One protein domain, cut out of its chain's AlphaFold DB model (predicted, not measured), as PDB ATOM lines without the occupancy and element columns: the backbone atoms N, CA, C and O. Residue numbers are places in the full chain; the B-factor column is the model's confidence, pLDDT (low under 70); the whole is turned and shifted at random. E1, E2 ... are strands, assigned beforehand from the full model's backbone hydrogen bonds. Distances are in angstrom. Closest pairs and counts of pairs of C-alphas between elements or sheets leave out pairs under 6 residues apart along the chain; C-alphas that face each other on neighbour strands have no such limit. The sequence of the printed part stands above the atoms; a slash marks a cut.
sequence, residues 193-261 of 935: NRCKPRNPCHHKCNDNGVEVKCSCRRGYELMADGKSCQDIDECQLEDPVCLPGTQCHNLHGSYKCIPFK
ATOM      1  N   ASN A 193     101.292 287.006 282.285       58.41
ATOM      2  CA  ASN A 193     102.310 286.173 282.955       58.41
ATOM      3  C   ASN A 193     103.707 286.522 282.410       58.41
ATOM      4  O   ASN A 193     103.945 286.377 281.214       58.41
ATOM      5  N   ARG A 194     104.637 286.966 283.263       70.25
ATOM      6  CA  ARG A 194     105.939 287.526 282.850       70.25
ATOM      7  C   ARG A 194     107.051 286.482 282.700       70.25
ATOM      8  O   ARG A 194     108.141 286.831 282.255       70.25
ATOM      9  N   CYS A 195     106.784 285.212 283.013       70.06
ATOM     10  CA  CYS A 195     107.671 284.092 282.676       70.06
ATOM     11  C   CYS A 195     107.464 283.572 281.235       70.06
ATOM     12  O   CYS A 195     108.261 282.761 280.761       70.06
ATOM     13  N   LYS A 196     106.409 284.011 280.527       65.44
ATOM     14  CA  LYS A 196     106.094 283.635 279.133       65.44
ATOM     15  C   LYS A 196     105.916 284.905 278.269       65.44
ATOM     16  O   LYS A 196     105.524 285.937 278.798       65.44
ATOM     17  N   PRO A 197     106.219 284.889 276.955       57.00
ATOM     18  CA  PRO A 197     106.653 283.751 276.138       57.00
ATOM     19  C   PRO A 197     108.149 283.412 276.257       57.00
ATOM     20  O   PRO A 197     108.568 282.381 275.745       57.00
ATOM     21  N   ARG A 198     108.963 284.252 276.911       61.31
ATOM     22  CA  ARG A 198     110.415 284.058 277.037       61.31
ATOM     23  C   ARG A 198     110.820 284.119 278.507       61.31
ATOM     24  O   ARG A 198     110.603 285.140 279.150       61.31
ATOM     25  N   ASN A 199     111.397 283.031 279.012       75.44
ATOM     26  CA  ASN A 199     111.801 282.898 280.410       75.44
ATOM     27  C   ASN A 199     112.868 283.962 280.783       75.44
ATOM     28  O   ASN A 199     113.926 283.982 280.151       75.44
ATOM     29  N   PRO A 200     112.623 284.843 281.776       78.19
ATOM     30  CA  PRO A 200     113.570 285.864 282.235       78.19
ATOM     31  C   PRO A 200     114.597 285.360 283.273       78.19
ATOM     32  O   PRO A 200     115.396 286.161 283.755       78.19
ATOM     33  N   CYS A 201     114.562 284.074 283.636       82.38
ATOM     34  CA  CYS A 201     115.455 283.418 284.596       82.38
ATOM     35  C   CYS A 201     116.290 282.325 283.907       82.38
ATOM     36  O   CYS A 201     115.783 281.652 283.011       82.38
ATOM     37  N   HIS A 202     117.518 282.065 284.372       80.00
ATOM     38  CA  HIS A 202     118.378 281.017 283.798       80.00
ATOM     39  C   HIS A 202     117.773 279.610 283.982       80.00
ATOM     40  O   HIS A 202     117.645 278.865 283.014       80.00
ATOM     41  N   HIS A 203     117.335 279.252 285.198       81.06
ATOM     42  CA  HIS A 203     116.836 277.899 285.494       81.06
ATOM     43  C   HIS A 203     115.330 277.794 285.768       81.06
ATOM     44  O   HIS A 203     114.639 277.089 285.035       81.06
ATOM     45  N   LYS A 204     114.805 278.439 286.817       80.06
ATOM     46  CA  LYS A 204     113.374 278.398 287.172       80.06
ATOM     47  C   LYS A 204     112.832 279.811 287.374       80.06
ATOM     48  O   LYS A 204     113.512 280.640 287.976       80.06
ATOM     49  N   CYS A 205     111.614 280.058 286.894       80.62
ATOM     50  CA  CYS A 205     110.927 281.347 286.954       80.62
ATOM     51  C   CYS A 205     109.577 281.202 287.646       80.62
ATOM     52  O   CYS A 205     108.714 280.472 287.161       80.62
ATOM     53  N   ASN A 206     109.399 281.928 288.748       76.69
ATOM     54  CA  ASN A 206     108.172 281.929 289.530       76.69
ATOM     55  C   ASN A 206     107.598 283.358 289.509       76.69
ATOM     56  O   ASN A 206     108.143 284.259 290.149       76.69
ATOM     57  N   ASP A 207     106.517 283.580 288.762       74.88
ATOM     58  CA  ASP A 207     105.776 284.849 288.766       74.88
ATOM     59  C   ASP A 207     104.715 284.808 289.882       74.88
ATOM     60  O   ASP A 207     103.851 283.932 289.878       74.88
ATOM     61  N   ASN A 208     104.785 285.735 290.845       61.47
ATOM     62  CA  ASN A 208     103.828 285.827 291.959       61.47
ATOM     63  C   ASN A 208     102.720 286.877 291.730       61.47
ATOM     64  O   ASN A 208     102.049 287.295 292.673       61.47
ATOM     65  N   GLY A 209     102.550 287.349 290.492       55.59
ATOM     66  CA  GLY A 209     101.593 288.386 290.102       55.59
ATOM     67  C   GLY A 209     102.048 289.820 290.402       55.59
ATOM     68  O   GLY A 209     101.564 290.749 289.760       55.59
ATOM     69  N   VAL A 210     103.011 290.022 291.311       61.62
ATOM     70  CA  VAL A 210     103.556 291.345 291.683       61.62
ATOM     71  C   VAL A 210     104.985 291.515 291.164       61.62
ATOM     72  O   VAL A 210     105.289 292.485 290.475       61.62
ATOM     73  N   GLU A 211     105.826 290.498 291.329       68.25
ATOM     74  CA  GLU A 211     107.211 290.409 290.852       68.25
ATOM     75  C   GLU A 211     107.517 289.025 290.241       68.25
ATOM     76  O   GLU A 211     106.729 288.084 290.353       68.25
ATOM     77  N   VAL A 212     108.669 288.909 289.575       75.31
ATOM     78  CA  VAL A 212     109.195 287.633 289.070       75.31
ATOM     79  C   VAL A 212     110.400 287.245 289.908       75.31
ATOM     80  O   VAL A 212     111.377 287.992 289.960       75.31
ATOM     81  N   LYS A 213     110.344 286.068 290.531       78.69
ATOM     82  CA  LYS A 213     111.409 285.535 291.379       78.69
ATOM     83  C   LYS A 213     112.027 284.298 290.737       78.69
ATOM     84  O   LYS A 213     111.338 283.315 290.465       78.69
ATOM     85  N   CYS A 214     113.331 284.346 290.501       83.69
ATOM     86  CA  CYS A 214     114.066 283.229 289.925       83.69
ATOM     87  C   CYS A 214     114.575 282.264 291.005       83.69
ATOM     88  O   CYS A 214     114.716 282.625 292.174       83.69
ATOM     89  N   SER A 215     114.846 281.021 290.613       80.00
ATOM     90  CA  SER A 215     115.513 280.026 291.460       80.00
ATOM     91  C   SER A 215     116.307 279.022 290.622       80.00
ATOM     92  O   SER A 215     116.101 278.897 289.410       80.00
ATOM     93  N   CYS A 216     117.237 278.318 291.264       83.88
ATOM     94  CA  CYS A 216     118.201 277.447 290.598       83.88
ATOM     95  C   CYS A 216     117.885 275.950 290.764       83.88
ATOM     96  O   CYS A 216     116.944 275.550 291.459       83.88
ATOM     97  N   ARG A 217     118.628 275.110 290.036       73.31
ATOM     98  CA  ARG A 217     118.650 273.650 290.224       73.31
ATOM     99  C   ARG A 217     119.647 273.312 291.349       73.31
ATOM    100  O   ARG A 217     120.393 274.184 291.777       73.31
ATOM    101  N   ARG A 218     119.647 272.070 291.851       71.94
ATOM    102  CA  ARG A 218     120.720 271.597 292.756       71.94
ATOM    103  C   ARG A 218     122.073 271.686 292.030       71.94
ATOM    104  O   ARG A 218     122.080 271.560 290.809       71.94
ATOM    105  N   GLY A 219     123.146 271.958 292.776       68.69
ATOM    106  CA  GLY A 219     124.477 272.270 292.231       68.69
ATOM    107  C   GLY A 219     124.655 273.713 291.735       68.69
ATOM    108  O   GLY A 219     125.710 274.048 291.220       68.69
ATOM    109  N   TYR A 220     123.645 274.587 291.868       78.62
ATOM    110  CA  TYR A 220     123.721 275.974 291.394       78.62
ATOM    111  C   TYR A 220     123.181 276.979 292.417       78.62
ATOM    112  O   TYR A 220     122.076 276.808 292.946       78.62
ATOM    113  N   GLU A 221     123.902 278.080 292.617       81.25
ATOM    114  CA  GLU A 221     123.463 279.239 293.396       81.25
ATOM    115  C   GLU A 221     122.854 280.336 292.508       81.25
ATOM    116  O   GLU A 221     123.091 280.395 291.299       81.25
ATOM    117  N   LEU A 222     122.027 281.207 293.099       84.56
ATOM    118  CA  LEU A 222     121.421 282.340 292.395       84.56
ATOM    119  C   LEU A 222     122.331 283.565 292.524       84.56
ATOM    120  O   LEU A 222     122.551 284.063 293.627       84.56
ATOM    121  N   MET A 223     122.819 284.065 291.391       81.69
ATOM    122  CA  MET A 223     123.721 285.212 291.327       81.69
ATOM    123  C   MET A 223     123.047 286.504 291.816       81.69
ATOM    124  O   MET A 223     121.821 286.637 291.845       81.69
ATOM    125  N   ALA A 224     123.863 287.514 292.131       80.19
ATOM    126  CA  ALA A 224     123.411 288.819 292.626       80.19
ATOM    127  C   ALA A 224     122.534 289.632 291.640       80.19
ATOM    128  O   ALA A 224     121.982 290.660 292.027       80.19
ATOM    129  N   ASP A 225     122.371 289.187 290.388       80.38
ATOM    130  CA  ASP A 225     121.391 289.743 289.439       80.38
ATOM    131  C   ASP A 225     119.946 289.255 289.701       80.38
ATOM    132  O   ASP A 225     118.997 289.748 289.084       80.38
ATOM    133  N   GLY A 226     119.782 288.277 290.603       77.31
ATOM    134  CA  GLY A 226     118.515 287.653 290.967       77.31
ATOM    135  C   GLY A 226     117.898 286.786 289.867       77.31
ATOM    136  O   GLY A 226     116.704 286.493 289.954       77.31
ATOM    137  N   LYS A 227     118.657 286.414 288.824       81.06
ATOM    138  CA  LYS A 227     118.141 285.760 287.601       81.06
ATOM    139  C   LYS A 227     119.034 284.664 287.047       81.06
ATOM    140  O   LYS A 227     118.521 283.641 286.581       81.06
ATOM    141  N   SER A 228     120.338 284.888 287.070       82.19
ATOM    142  CA  SER A 228     121.347 283.962 286.587       82.19
ATOM    143  C   SER A 228     121.680 282.950 287.672       82.19
ATOM    144  O   SER A 228     121.777 283.281 288.851       82.19
ATOM    145  N   CYS A 229     121.836 281.697 287.267       86.50
ATOM    146  CA  CYS A 229     122.348 280.646 288.134       86.50
ATOM    147  C   CYS A 229     123.820 280.409 287.814       86.50
ATOM    148  O   CYS A 229     124.139 280.184 286.644       86.50
ATOM    149  N   GLN A 230     124.667 280.461 288.839       84.50
ATOM    150  CA  GLN A 230     126.080 280.102 288.773       84.50
ATOM    151  C   GLN A 230     126.271 278.714 289.382       84.50
ATOM    152  O   GLN A 230     125.547 278.316 290.291       84.50
ATOM    153  N   ASP A 231     127.214 277.972 288.820       83.12
ATOM    154  CA  ASP A 231     127.650 276.666 289.295       83.12
ATOM    155  C   ASP A 231     128.316 276.771 290.678       83.12
ATOM    156  O   ASP A 231     129.131 277.673 290.898       83.12
ATOM    157  N   ILE A 232     127.963 275.885 291.612       81.19
ATOM    158  CA  ILE A 232     128.612 275.825 292.928       81.19
ATOM    159  C   ILE A 232     129.831 274.922 292.781       81.19
ATOM    160  O   ILE A 232     129.690 273.705 292.772       81.19
ATOM    161  N   ASP A 233     131.025 275.511 292.691       78.88
ATOM    162  CA  ASP A 233     132.261 274.732 292.618       78.88
ATOM    163  C   ASP A 233     132.544 274.050 293.965       78.88
ATOM    164  O   ASP A 233     133.197 274.597 294.858       78.88
ATOM    165  N   GLU A 234     132.029 272.830 294.115       84.06
ATOM    166  CA  GLU A 234     132.167 272.040 295.338       84.06
ATOM    167  C   GLU A 234     133.630 271.618 295.594       84.06
ATOM    168  O   GLU A 234     133.970 271.194 296.695       84.06
ATOM    169  N   CYS A 235     134.529 271.808 294.619       79.00
ATOM    170  CA  CYS A 235     135.970 271.615 294.773       79.00
ATOM    171  C   CYS A 235     136.709 272.850 295.328       79.00
ATOM    172  O   CYS A 235     137.911 272.751 295.579       79.00
ATOM    173  N   GLN A 236     136.032 273.993 295.507       79.62
ATOM    174  CA  GLN A 236     136.582 275.231 296.092       79.62
ATOM    175  C   GLN A 236     135.974 275.591 297.465       79.62
ATOM    176  O   GLN A 236     136.220 276.683 297.978       79.62
ATOM    177  N   LEU A 237     135.179 274.702 298.067       75.31
ATOM    178  CA  LEU A 237     134.634 274.889 299.418       75.31
ATOM    179  C   LEU A 237     135.722 274.709 300.494       75.31
ATOM    180  O   LEU A 237     136.696 273.984 300.293       75.31
ATOM    181  N   GLU A 238     135.559 275.374 301.646       58.00
ATOM    182  CA  GLU A 238     136.555 275.344 302.737       58.00
ATOM    183  C   GLU A 238     136.673 273.959 303.410       58.00
ATOM    184  O   GLU A 238     137.746 273.607 303.903       58.00
ATOM    185  N   ASP A 239     135.605 273.154 303.376       63.72
ATOM    186  CA  ASP A 239     135.608 271.746 303.786       63.72
ATOM    187  C   ASP A 239     135.929 270.825 302.586       63.72
ATOM    188  O   ASP A 239     135.268 270.918 301.546       63.72
ATOM    189  N   PRO A 240     136.899 269.892 302.693       61.00
ATOM    190  CA  PRO A 240     137.308 269.038 301.578       61.00
ATOM    191  C   PRO A 240     136.256 267.966 301.255       61.00
ATOM    192  O   PRO A 240     136.144 266.949 301.936       61.00
ATOM    193  N   VAL A 241     135.517 268.173 300.162       72.19
ATOM    194  CA  VAL A 241     134.400 267.305 299.736       72.19
ATOM    195  C   VAL A 241     134.863 265.944 299.172       72.19
ATOM    196  O   VAL A 241     134.110 264.973 299.179       72.19
ATOM    197  N   CYS A 242     136.121 265.833 298.727       71.19
ATOM    198  CA  CYS A 242     136.722 264.590 298.224       71.19
ATOM    199  C   CYS A 242     137.718 263.964 299.217       71.19
ATOM    200  O   CYS A 242     138.450 264.660 299.919       71.19
ATOM    201  N   LEU A 243     137.792 262.626 299.231       71.44
ATOM    202  CA  LEU A 243     138.660 261.868 300.141       71.44
ATOM    203  C   LEU A 243     140.165 262.100 299.871       71.44
ATOM    204  O   LEU A 243     140.569 262.182 298.703       71.44
ATOM    205  N   PRO A 244     141.025 262.110 300.913       61.22
ATOM    206  CA  PRO A 244     142.476 262.216 300.754       61.22
ATOM    207  C   PRO A 244     143.035 261.136 299.817       61.22
ATOM    208  O   PRO A 244     142.860 259.943 300.051       61.22
ATOM    209  N   GLY A 245     143.716 261.560 298.749       63.72
ATOM    210  CA  GLY A 245     144.161 260.677 297.659       63.72
ATOM    211  C   GLY A 245     143.340 260.802 296.367       63.72
ATOM    212  O   GLY A 245     143.749 260.260 295.337       63.72
ATOM    213  N   THR A 246     142.246 261.569 296.383       70.94
ATOM    214  CA  THR A 246     141.486 261.940 295.182       70.94
ATOM    215  C   THR A 246     141.546 263.441 294.891       70.94
ATOM    216  O   THR A 246     141.478 264.275 295.791       70.94
ATOM    217  N   GLN A 247     141.682 263.775 293.611       78.69
ATOM    218  CA  GLN A 247     141.529 265.103 293.041       78.69
ATOM    219  C   GLN A 247     140.043 265.362 292.764       78.69
ATOM    220  O   GLN A 247     139.378 264.554 292.114       78.69
ATOM    221  N   CYS A 248     139.529 266.494 293.233       79.00
ATOM    222  CA  CYS A 248     138.181 266.947 292.911       79.00
ATOM    223  C   CYS A 248     138.164 267.616 291.526       79.00
ATOM    224  O   CYS A 248     139.030 268.438 291.223       79.00
ATOM    225  N   HIS A 249     137.189 267.260 290.691       77.50
ATOM    226  CA  HIS A 249     136.894 267.914 289.418       77.50
ATOM    227  C   HIS A 249     135.467 268.442 289.438       77.50
ATOM    228  O   HIS A 249     134.523 267.656 289.509       77.50
ATOM    229  N   ASN A 250     135.316 269.759 289.349       72.56
ATOM    230  CA  ASN A 250     134.010 270.384 289.247       72.56
ATOM    231  C   ASN A 250     133.400 270.157 287.847       72.56
ATOM    232  O   ASN A 250     134.118 270.173 286.841       72.56
ATOM    233  N   LEU A 251     132.088 269.939 287.784       74.81
ATOM    234  CA  LEU A 251     131.282 269.858 286.564       74.81
ATOM    235  C   LEU A 251     130.014 270.686 286.798       74.81
ATOM    236  O   LEU A 251     129.510 270.732 287.910       74.81
ATOM    237  N   HIS A 252     129.449 271.263 285.740       73.56
ATOM    238  CA  HIS A 252     128.304 272.172 285.844       73.56
ATOM    239  C   HIS A 252     127.062 271.516 286.499       73.56
ATOM    240  O   HIS A 252     126.247 270.873 285.826       73.56
ATOM    241  N   GLY A 253     126.880 271.743 287.801       68.62
ATOM    242  CA  GLY A 253     125.829 271.214 288.666       68.62
ATOM    243  C   GLY A 253     126.228 270.048 289.580       68.62
ATOM    244  O   GLY A 253     125.326 269.500 290.223       68.62
ATOM    245  N   SER A 254     127.501 269.629 289.603       71.25
ATOM    246  CA  SER A 254     128.023 268.531 290.441       71.25
ATOM    247  C   SER A 254     129.534 268.282 290.280       71.25
ATOM    248  O   SER A 254     130.015 268.100 289.164       71.25
ATOM    249  N   TYR A 255     130.257 268.049 291.367       80.81
ATOM    250  CA  TYR A 255     131.640 267.547 291.353       80.81
ATOM    251  C   TYR A 255     131.811 266.029 291.105       80.81
ATOM    252  O   TYR A 255     130.908 265.211 291.295       80.81
ATOM    253  N   LYS A 256     133.041 265.628 290.742       69.44
ATOM    254  CA  LYS A 256     133.521 264.237 290.681       69.44
ATOM    255  C   LYS A 256     134.931 264.100 291.267       69.44
ATOM    256  O   LYS A 256     135.867 264.741 290.796       69.44
ATOM    257  N   CYS A 257     135.112 263.199 292.228       74.38
ATOM    258  CA  CYS A 257     136.434 262.821 292.737       74.38
ATOM    259  C   CYS A 257     137.098 261.774 291.815       74.38
ATOM    260  O   CYS A 257     136.463 260.780 291.458       74.38
ATOM    261  N   ILE A 258     138.376 261.951 291.456       71.81
ATOM    262  CA  ILE A 258     139.188 260.950 290.730       71.81
ATOM    263  C   ILE A 258     140.525 260.710 291.453       71.81
ATOM    264  O   ILE A 258     141.049 261.647 292.044       71.81
ATOM    265  N   PRO A 259     141.135 259.511 291.431       69.81
ATOM    266  CA  PRO A 259     142.442 259.294 292.063       69.81
ATOM    267  C   PRO A 259     143.553 260.163 291.452       69.81
ATOM    268  O   PRO A 259     143.609 260.324 290.230       69.81
ATOM    269  N   PHE A 260     144.477 260.674 292.278       57.25
ATOM    270  CA  PHE A 260     145.659 261.384 291.770       57.25
ATOM    271  C   PHE A 260     146.511 260.462 290.886       57.25
ATOM    272  O   PHE A 260     147.122 259.502 291.367       57.25
ATOM    273  N   LYS A 261     146.615 260.780 289.591       47.94
ATOM    274  CA  LYS A 261     147.595 260.140 288.706       47.94
ATOM    275  C   LYS A 261     148.997 260.602 289.106       47.94
ATOM    276  O   LYS A 261     149.284 261.794 289.067       47.94
TER     277      LYS A 261
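This is residues 193 to 261 of the 935 residues of an uncharacterized protein of Helicoverpa armigera (UniProt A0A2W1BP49). With little regular structure, this is a rod of three small two-stranded hairpins in a row, E1 with E2, E3 with E4 and E5 with E6, joined by loops. The printed part has 69 residues, 22 of them in six named strands, all strand in class, with no named helix. It is only just loose, close to extended, with a radius of gyration of the C-alphas of 16.4 A and spans of 52 by 21 by 14 A.

E1, residues 204 to 207, begins at C-alpha (113.374, 278.398, 287.172) and measures 10.1 A. E2 is residues 212 to 215, E3 220 to 222, E4 229 to 231 and E5 246 to 249. E6, residues 256 to 259, measures 10.3 A and ends at C-alpha (142.442, 259.294, 292.063).

Each hairpin is antiparallel: N 204 and O 215 are 2.9 A apart, N 221 and O 230 2.9 A, N 247 and O 258 2.7 A, within hydrogen-bond range. The closest C-alphas of E2 and E3, Ser 215 and Leu 222, are 6.4 A apart. E4 and E5 are apart.

The printed part has no cut. The link E4 to E5, residues 232 to 245, is long. Mean pLDDT of the printed part is 73.5, with 19 residues under 70, among them 208 to 211.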